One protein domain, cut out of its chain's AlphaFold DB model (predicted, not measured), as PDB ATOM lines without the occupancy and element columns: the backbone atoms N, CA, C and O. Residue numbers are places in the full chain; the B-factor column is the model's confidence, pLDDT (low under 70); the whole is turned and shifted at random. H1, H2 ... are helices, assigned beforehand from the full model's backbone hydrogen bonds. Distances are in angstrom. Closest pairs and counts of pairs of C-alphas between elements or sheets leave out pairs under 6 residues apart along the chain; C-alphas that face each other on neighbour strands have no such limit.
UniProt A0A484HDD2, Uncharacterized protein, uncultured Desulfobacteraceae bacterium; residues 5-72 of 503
ATOM      1  N   GLU A   5       2.747 -10.993  10.998       81.31
ATOM      2  CA  GLU A   5       2.863  -9.565  11.304       81.31
ATOM      3  C   GLU A   5       4.301  -9.059  11.144       81.31
ATOM      4  O   GLU A   5       4.507  -7.968  10.626       81.31
ATOM      5  N   SER A   6       5.309  -9.868  11.494       84.88
ATOM      6  CA  SER A   6       6.715  -9.482  11.291       84.88
ATOM      7  C   SER A   6       7.137  -9.402   9.821       84.88
ATOM      8  O   SER A   6       8.174  -8.817   9.520       84.88
ATOM      9  N   MET A   7       6.356  -9.976   8.899       88.69
ATOM     10  CA  MET A   7       6.643  -9.902   7.464       88.69
ATOM     11  C   MET A   7       6.130  -8.612   6.825       88.69
ATOM     12  O   MET A   7       6.629  -8.216   5.771       88.69
ATOM     13  N   LYS A   8       5.140  -7.956   7.441       92.06
ATOM     14  CA  LYS A   8       4.532  -6.738   6.906       92.06
ATOM     15  C   LYS A   8       5.558  -5.607   6.885       92.06
ATOM     16  O   LYS A   8       6.153  -5.271   7.906       92.06
ATOM     17  N   GLY A   9       5.754  -5.011   5.712       91.88
ATOM     18  CA  GLY A   9       6.686  -3.903   5.513       91.88
ATOM     19  C   GLY A   9       8.160  -4.311   5.449       91.88
ATOM     20  O   GLY A   9       9.020  -3.432   5.510       91.88
ATOM     21  N   LEU A  10       8.481  -5.607   5.320       95.88
ATOM     22  CA  LEU A  10       9.837  -6.023   4.945       95.88
ATOM     23  C   LEU A  10      10.189  -5.441   3.575       95.88
ATOM     24  O   LEU A  10       9.377  -5.500   2.656       95.88
ATOM     25  N   LYS A  11      11.409  -4.926   3.422       96.69
ATOM     26  CA  LYS A  11      11.918  -4.331   2.182       96.69
ATOM     27  C   LYS A  11      13.252  -4.950   1.799       96.69
ATOM     28  O   LYS A  11      13.929  -5.547   2.641       96.69
ATOM     29  N   GLU A  12      13.658  -4.769   0.550       95.88
ATOM     30  CA  GLU A  12      15.005  -5.120   0.117       95.88
ATOM     31  C   GLU A  12      16.042  -4.502   1.075       95.88
ATOM     32  O   GLU A  12      16.001  -3.313   1.402       95.88
ATOM     33  N   GLY A  13      16.950  -5.335   1.586       91.44
ATOM     34  CA  GLY A  13      17.941  -4.928   2.583       91.44
ATOM     35  C   GLY A  13      17.440  -4.844   4.033       91.44
ATOM     36  O   GLY A  13      18.207  -4.413   4.897       91.44
ATOM     37  N   SER A  14      16.208  -5.271   4.341       93.25
ATOM     38  CA  SER A  14      15.705  -5.382   5.719       93.25
ATOM     39  C   SER A  14      16.683  -6.132   6.634       93.25
ATOM     40  O   SER A  14      17.154  -7.223   6.315       93.25
ATOM     41  N   GLY A  15      16.958  -5.551   7.808       88.75
ATOM     42  CA  GLY A  15      17.903  -6.098   8.791       88.75
ATOM     43  C   GLY A  15      17.340  -7.199   9.699       88.75
ATOM     44  O   GLY A  15      18.116  -7.886  10.365       88.75
ATOM     45  N   ASP A  16      16.016  -7.391   9.733       91.19
ATOM     46  CA  ASP A  16      15.386  -8.470  10.503       91.19
ATOM     47  C   ASP A  16      15.544  -9.811   9.778       91.19
ATOM     48  O   ASP A  16      14.678 -10.276   9.035       91.19
ATOM     49  N   ARG A  17      16.691 -10.451  10.009       90.88
ATOM     50  CA  ARG A  17      17.031 -11.725   9.369       90.88
ATOM     51  C   ARG A  17      16.031 -12.834   9.687       90.88
ATOM     52  O   ARG A  17      15.883 -13.739   8.873       90.88
ATOM     53  N   GLN A  18      15.377 -12.809  10.849       86.75
ATOM     54  CA  GLN A  18      14.449 -13.871  11.237       86.75
ATOM     55  C   GLN A  18      13.104 -13.719  10.523       86.75
ATOM     56  O   GLN A  18      12.558 -14.711  10.029       86.75
ATOM     57  N   ALA A  19      12.601 -12.489  10.412       90.06
ATOM     58  CA  ALA A  19      11.418 -12.195   9.612       90.06
ATOM     59  C   ALA A  19      11.660 -12.517   8.127       90.06
ATOM     60  O   ALA A  19      10.833 -13.177   7.496       90.06
ATOM     61  N   VAL A  20      12.838 -12.174   7.591       94.50
ATOM     62  CA  VAL A  20      13.211 -12.509   6.206       94.50
ATOM     63  C   VAL A  20      13.310 -14.022   5.985       94.50
ATOM     64  O   VAL A  20      12.770 -14.521   5.002       94.50
ATOM     65  N   LYS A  21      13.923 -14.784   6.901       91.38
ATOM     66  CA  LYS A  21      13.921 -16.259   6.817       91.38
ATOM     67  C   LYS A  21      12.511 -16.828   6.814       91.38
ATOM     68  O   LYS A  21      12.222 -17.765   6.079       91.38
ATOM     69  N   SER A  22      11.634 -16.259   7.635       89.38
ATOM     70  CA  SER A  22      10.237 -16.678   7.708       89.38
ATOM     71  C   SER A  22       9.524 -16.443   6.371       89.38
ATOM     72  O   SER A  22       8.824 -17.333   5.902       89.38
ATOM     73  N   LEU A  23       9.751 -15.290   5.730       94.25
ATOM     74  CA  LEU A  23       9.234 -14.983   4.392       94.25
ATOM     75  C   LEU A  23       9.770 -15.962   3.336       94.25
ATOM     76  O   LEU A  23       8.998 -16.505   2.552       94.25
ATOM     77  N   GLN A  24      11.082 -16.217   3.334       94.25
ATOM     78  CA  GLN A  24      11.730 -17.142   2.397       94.25
ATOM     79  C   GLN A  24      11.189 -18.571   2.540       94.25
ATOM     80  O   GLN A  24      10.864 -19.199   1.539       94.25
ATOM     81  N   ASN A  25      11.033 -19.059   3.773       90.81
ATOM     82  CA  ASN A  25      10.421 -20.360   4.052       90.81
ATOM     83  C   ASN A  25       8.963 -20.421   3.565       90.81
ATOM     84  O   ASN A  25       8.564 -21.403   2.951       90.81
ATOM     85  N   ALA A  26       8.165 -19.372   3.798       91.56
ATOM     86  CA  ALA A  26       6.782 -19.331   3.322       91.56
ATOM     87  C   ALA A  26       6.705 -19.377   1.785       91.56
ATOM     88  O   ALA A  26       5.911 -20.128   1.228       91.56
ATOM     89  N   LEU A  27       7.558 -18.622   1.087       94.69
ATOM     90  CA  LEU A  27       7.634 -18.631  -0.377       94.69
ATOM     91  C   LEU A  27       8.135 -19.973  -0.936       94.69
ATOM     92  O   LEU A  27       7.630 -20.421  -1.963       94.69
ATOM     93  N   HIS A  28       9.075 -20.631  -0.252       92.12
ATOM     94  CA  HIS A  28       9.516 -21.990  -0.583       92.12
ATOM     95  C   HIS A  28       8.348 -22.980  -0.517       92.12
ATOM     96  O   HIS A  28       8.064 -23.673  -1.489       92.12
ATOM     97  N   GLU A  29       7.591 -22.979   0.584       88.94
ATOM     98  CA  GLU A  29       6.405 -23.834   0.721       88.94
ATOM     99  C   GLU A  29       5.355 -23.568  -0.359       88.94
ATOM    100  O   GLU A  29       4.732 -24.493  -0.877       88.94
ATOM    101  N   LEU A  30       5.184 -22.303  -0.735       93.69
ATOM    102  CA  LEU A  30       4.271 -21.894  -1.797       93.69
ATOM    103  C   LEU A  30       4.808 -22.194  -3.209       93.69
ATOM    104  O   LEU A  30       4.112 -21.903  -4.181       93.69
ATOM    105  N   GLY A  31       6.000 -22.784  -3.341       94.50
ATOM    106  CA  GLY A  31       6.545 -23.311  -4.591       94.50
ATOM    107  C   GLY A  31       7.400 -22.341  -5.410       94.50
ATOM    108  O   GLY A  31       7.527 -22.540  -6.620       94.50
ATOM    109  N   PHE A  32       7.955 -21.290  -4.798       96.06
ATOM    110  CA  PHE A  32       8.762 -20.249  -5.465       96.06
ATOM    111  C   PHE A  32      10.281 -20.510  -5.397       96.06
ATOM    112  O   PHE A  32      11.103 -19.591  -5.333       96.06
ATOM    113  N   ASP A  33      10.682 -21.782  -5.402       93.31
ATOM    114  CA  ASP A  33      12.078 -22.218  -5.245       93.31
ATOM    115  C   ASP A  33      12.994 -21.734  -6.359       93.31
ATOM    116  O   ASP A  33      14.181 -21.465  -6.133       93.31
ATOM    117  N   GLY A  34      12.445 -21.651  -7.572       94.31
ATOM    118  CA  GLY A  34      13.160 -21.168  -8.745       94.31
ATOM    119  C   GLY A  34      13.601 -19.720  -8.562       94.31
ATOM    120  O   GLY A  34      14.771 -19.402  -8.770       94.31
ATOM    121  N   GLU A  35      12.678 -18.870  -8.124       97.12
ATOM    122  CA  GLU A  35      12.891 -17.446  -7.890       97.12
ATOM    123  C   GLU A  35      13.785 -17.203  -6.669       97.12
ATOM    124  O   GLU A  35      14.706 -16.386  -6.728       97.12
ATOM    125  N   LEU A  36      13.587 -17.977  -5.596       95.69
ATOM    126  CA  LEU A  36      14.433 -17.938  -4.401       95.69
ATOM    127  C   LEU A  36      15.853 -18.463  -4.645       95.69
ATOM    128  O   LEU A  36      16.745 -18.221  -3.832       95.69
ATOM    129  N   ASN A  37      16.080 -19.203  -5.735       94.38
ATOM    130  CA  ASN A  37      17.285 -20.008  -5.931       94.38
ATOM    131  C   ASN A  37      17.561 -20.887  -4.695       94.38
ATOM    132  O   ASN A  37      18.668 -20.925  -4.140       94.38
ATOM    133  N   TRP A  38      16.507 -21.575  -4.249       92.19
ATOM    134  CA  TRP A  38      16.449 -22.249  -2.954       92.19
ATOM    135  C   TRP A  38      17.586 -23.251  -2.755       92.19
ATOM    136  O   TRP A  38      18.252 -23.254  -1.725       92.19
ATOM    137  N   LYS A  39      17.901 -24.036  -3.792       89.56
ATOM    138  CA  LYS A  39      18.989 -25.027  -3.767       89.56
ATOM    139  C   LYS A  39      20.356 -24.423  -3.414       89.56
ATOM    140  O   LYS A  39      21.220 -25.136  -2.910       89.56
ATOM    141  N   LYS A  40      20.580 -23.142  -3.724       92.31
ATOM    142  CA  LYS A  40      21.844 -22.451  -3.457       92.31
ATOM    143  C   LYS A  40      21.844 -21.734  -2.109       92.31
ATOM    144  O   LYS A  40      22.856 -21.794  -1.415       92.31
ATOM    145  N   TYR A  41      20.768 -21.021  -1.783       91.50
ATOM    146  CA  TYR A  41      20.751 -20.102  -0.639       91.50
ATOM    147  C   TYR A  41      19.952 -20.621   0.559       91.50
ATOM    148  O   TYR A  41      20.294 -20.299   1.697       91.50
ATOM    149  N   GLY A  42      18.920 -21.436   0.329       89.31
ATOM    150  CA  GLY A  42      17.899 -21.732   1.335       89.31
ATOM    151  C   GLY A  42      17.303 -20.449   1.929       89.31
ATOM    152  O   GLY A  42      17.299 -19.393   1.293       89.31
ATOM    153  N   ALA A  43      16.853 -20.524   3.182       90.69
ATOM    154  CA  ALA A  43      16.481 -19.344   3.961       90.69
ATOM    155  C   ALA A  43      17.711 -18.712   4.642       90.69
ATOM    156  O   ALA A  43      18.019 -18.968   5.814       90.69
ATOM    157  N   ASP A  44      18.438 -17.872   3.907       92.31
ATOM    158  CA  ASP A  44      19.652 -17.189   4.376       92.31
ATOM    159  C   ASP A  44      19.379 -15.926   5.227       92.31
ATOM    160  O   ASP A  44      20.275 -15.406   5.916       92.31
ATOM    161  N   GLY A  45      18.128 -15.457   5.244       93.75
ATOM    162  CA  GLY A  45      17.698 -14.249   5.943       93.75
ATOM    163  C   GLY A  45      18.158 -12.951   5.288       93.75
ATOM    164  O   GLY A  45      18.206 -11.932   5.973       93.75
ATOM    165  N   TYR A  46      18.538 -12.980   4.009       96.25
ATOM    166  CA  TYR A  46      18.890 -11.802   3.226       96.25
ATOM    167  C   TYR A  46      17.816 -11.506   2.174       96.25
ATOM    168  O   TYR A  46      17.632 -12.246   1.208       96.25
ATOM    169  N   TYR A  47      17.117 -10.380   2.340       96.94
ATOM    170  CA  TYR A  47      16.116  -9.931   1.377       96.94
ATOM    171  C   TYR A  47      16.808  -9.156   0.252       96.94
ATOM    172  O   TYR A  47      16.819  -7.930   0.244       96.94
ATOM    173  N   GLY A  48      17.476  -9.893  -0.634       96.19
ATOM    174  CA  GLY A  48      18.145  -9.366  -1.826       96.19
ATOM    175  C   GLY A  48      17.434  -9.756  -3.128       96.19
ATOM    176  O   GLY A  48      16.268 -10.153  -3.090       96.19
ATOM    177  N   PRO A  49      18.137  -9.751  -4.277       97.62
ATOM    178  CA  PRO A  49      17.524  -9.940  -5.597       97.62
ATOM    179  C   PRO A  49      16.673 -11.210  -5.759       97.62
ATOM    180  O   PRO A  49      15.648 -11.172  -6.429       97.62
ATOM    181  N   ALA A  50      17.070 -12.329  -5.138       97.56
ATOM    182  CA  ALA A  50      16.290 -13.570  -5.174       97.56
ATOM    183  C   ALA A  50      14.986 -13.465  -4.361       97.56
ATOM    184  O   ALA A  50      13.931 -13.897  -4.813       97.56
ATOM    185  N   GLY A  51      15.040 -12.826  -3.185       97.44
ATOM    186  CA  GLY A  51      13.843 -12.541  -2.394       97.44
ATOM    187  C   GLY A  51      12.898 -11.591  -3.131       97.44
ATOM    188  O   GLY A  51      11.703 -11.856  -3.191       97.44
ATOM    189  N   VAL A  52      13.440 -10.536  -3.752       98.38
ATOM    190  CA  VAL A  52      12.666  -9.574  -4.557       98.38
ATOM    191  C   VAL A  52      11.972 -10.278  -5.723       98.38
ATOM    192  O   VAL A  52      10.772 -10.109  -5.927       98.38
ATOM    193  N   ALA A  53      12.697 -11.133  -6.450       98.44
ATOM    194  CA  ALA A  53      12.133 -11.920  -7.542       98.44
ATOM    195  C   ALA A  53      11.001 -12.849  -7.073       98.44
ATOM    196  O   ALA A  53       9.963 -12.923  -7.729       98.44
ATOM    197  N   ALA A  54      11.174 -13.523  -5.932       98.12
ATOM    198  CA  ALA A  54      10.173 -14.439  -5.393       98.12
ATOM    199  C   ALA A  54       8.910 -13.710  -4.911       98.12
ATOM    200  O   ALA A  54       7.802 -14.140  -5.226       98.12
ATOM    201  N   VAL A  55       9.057 -12.580  -4.210       98.50
ATOM    202  CA  VAL A  55       7.912 -11.763  -3.772       98.50
ATOM    203  C   VAL A  55       7.168 -11.176  -4.966       98.50
ATOM    204  O   VAL A  55       5.940 -11.224  -4.994       98.50
ATOM    205  N   LYS A  56       7.890 -10.694  -5.983       98.56
ATOM    206  CA  LYS A  56       7.287 -10.227  -7.233       98.56
ATOM    207  C   LYS A  56       6.489 -11.331  -7.929       98.56
ATOM    208  O   LYS A  56       5.325 -11.124  -8.250       98.56
ATOM    209  N   ALA A  57       7.082 -12.509  -8.125       98.44
ATOM    210  CA  ALA A  57       6.405 -13.629  -8.778       98.44
ATOM    211  C   ALA A  57       5.169 -14.097  -7.991       98.44
ATOM    212  O   ALA A  57       4.134 -14.418  -8.580       98.44
ATOM    213  N   PHE A  58       5.260 -14.108  -6.657       98.50
ATOM    214  CA  PHE A  58       4.122 -14.392  -5.789       98.50
ATOM    215  C   PHE A  58       3.003 -13.359  -5.964       98.50
ATOM    216  O   PHE A  58       1.844 -13.743  -6.147       98.50
ATOM    217  N   ALA A  59       3.341 -12.068  -5.943       98.38
ATOM    218  CA  ALA A  59       2.390 -10.981  -6.133       98.38
ATOM    219  C   ALA A  59       1.692 -11.083  -7.500       98.38
ATOM    220  O   ALA A  59       0.462 -11.109  -7.551       98.38
ATOM    221  N   GLU A  60       2.449 -11.277  -8.585       98.12
ATOM    222  CA  GLU A  60       1.917 -11.438  -9.946       98.12
ATOM    223  C   GLU A  60       0.924 -12.609 -10.041       98.12
ATOM    224  O   GLU A  60      -0.187 -12.448 -10.551       98.12
ATOM    225  N   LYS A  61       1.269 -13.777  -9.481       97.94
ATOM    226  CA  LYS A  61       0.368 -14.945  -9.438       97.94
ATOM    227  C   LYS A  61      -0.900 -14.712  -8.625       97.94
ATOM    228  O   LYS A  61      -1.907 -15.369  -8.876       97.94
ATOM    229  N   ASN A  62      -0.861 -13.789  -7.672       98.00
ATOM    230  CA  ASN A  62      -2.000 -13.416  -6.841       98.00
ATOM    231  C   ASN A  62      -2.719 -12.153  -7.335       98.00
ATOM    232  O   ASN A  62      -3.613 -11.665  -6.650       98.00
ATOM    233  N   GLY A  63      -2.383 -11.662  -8.534       97.44
ATOM    234  CA  GLY A  63      -3.030 -10.499  -9.142       97.44
ATOM    235  C   GLY A  63      -2.708  -9.178  -8.440       97.44
ATOM    236  O   GLY A  63      -3.490  -8.236  -8.538       97.44
ATOM    237  N   ILE A  64      -1.588  -9.115  -7.720       98.19
ATOM    238  CA  ILE A  64      -1.107  -7.925  -7.019       98.19
ATOM    239  C   ILE A  64       0.021  -7.311  -7.851       98.19
ATOM    240  O   ILE A  64       1.025  -7.964  -8.133       98.19
ATOM    241  N   GLU A  65      -0.137  -6.050  -8.244       96.69
ATOM    242  CA  GLU A  65       0.914  -5.304  -8.935       96.69
ATOM    243  C   GLU A  65       1.988  -4.875  -7.926       96.69
ATOM    244  O   GLU A  65       1.737  -4.050  -7.050       96.69
ATOM    245  N   ALA A  66       3.181  -5.459  -8.031       96.50
ATOM    246  CA  ALA A  66       4.319  -5.134  -7.177       96.50
ATOM    247  C   ALA A  66       5.645  -5.384  -7.906       96.50
ATOM    248  O   ALA A  66       5.747  -6.268  -8.757       96.50
ATOM    249  N   ASP A  67       6.688  -4.637  -7.543       97.00
ATOM    250  CA  ASP A  67       8.054  -4.876  -8.029       97.00
ATOM    251  C   ASP A  67       8.843  -5.871  -7.158       97.00
ATOM    252  O   ASP A  67       9.943  -6.279  -7.529       97.00
ATOM    253  N   GLY A  68       8.258  -6.288  -6.028       97.12
ATOM    254  CA  GLY A  68       8.839  -7.217  -5.062       97.12
ATOM    255  C   GLY A  68       9.863  -6.596  -4.114       97.12
ATOM    256  O   GLY A  68      10.437  -7.318  -3.309       97.12
ATOM    257  N   SER A  69      10.117  -5.286  -4.182       97.44
ATOM    258  CA  SER A  69      11.070  -4.608  -3.292       97.44
ATOM    259  C   SER A  69      10.546  -4.442  -1.863       97.44
ATOM    260  O   SER A  69      11.331  -4.217  -0.943       97.44
ATOM    261  N   GLU A  70       9.235  -4.585  -1.655       97.38
ATOM    262  CA  GLU A  70       8.555  -4.497  -0.365       97.38
ATOM    263  C   GLU A  70       7.441  -5.547  -0.258       97.38
ATOM    264  O   GLU A  70       6.724  -5.819  -1.219       97.38
ATOM    265  N   VAL A  71       7.277  -6.129   0.931       97.31
ATOM    266  CA  VAL A  71       6.109  -6.933   1.302       97.31
ATOM    267  C   VAL A  71       5.044  -5.985   1.847       97.31
ATOM    268  O   VAL A  71       5.027  -5.663   3.039       97.31
ATOM    269  N   SER A  72       4.169  -5.509   0.965       96.06
ATOM    270  CA  SER A  72       3.034  -4.675   1.365       96.06
ATOM    271  C   SER A  72       2.046  -5.462   2.246       96.06
ATOM    272  O   SER A  72       2.079  -6.700   2.253       96.06
TER     273      SER A  72
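What this domain is: This is residues 5 to 72 of the 503 residues of an uncharacterized protein of uncultured Desulfobacteraceae bacterium (UniProt A0A484HDD2). Two helices of equal residue count, H1 and H4, meet at a steep angle, with residues 24 to 27 of H1 packing on H4; the short H2 packs on both, and the short H3 sits near H1. The unnamed stretch 5 to 16 passes by the first part of H1, and the tail, residues 62 to 72, folds back along H4. The 68 printed residues hold four named helices, H1 to H4 in chain order, and no named strand: all helix. The whole is compact, with a radius of gyration of the C-alphas of 10.4 A and a rounded outline of 27 by 24 by 19 A.

How they stand to each other: After residues 5 to 16, look for H1 at residues 17 to 29. Its residues 24 to 28 alone touch H2, residues 33 to 36; the closest C-alphas, of Gln 24 and Leu 36, are 7.4 A apart. H3, residues 38 to 41, is close to H1 but not clearly touching, with the C-alphas of His 28 and Trp 38 closest at 7.3 A. Go on to H4, residues 49 to 61: H1 touches it with residues 24 to 27 alone, closest at the C-alphas of Gln 24 and Gly 51, 7.0 A. They run the same way at a steep tilt of 47 degrees. H2 touches H4, closest at the C-alphas of Glu 35 and Ala 54, 4.8 A. H3 and H4 are apart. Every O i to N i+4 pair is within hydrogen-bond range in H1 and H4; H2 and H3 are too short for one.

Where its parts are: Find C-alpha 17 at (17.031, -11.725, 9.369); from there H1 runs 18.3 A to C-alpha 29. H2 and H3 span 5.0 A and 5.3 A. H4 also runs 18.3 A, ending at C-alpha 61, (0.368, -14.945, -9.438).

The domain as a whole: The two farthest C-alphas, of Lys 40 and Gly 63, are 28.2 A apart. The printed part has no cut, no link is long, and no printed residue is under 70 in pLDDT.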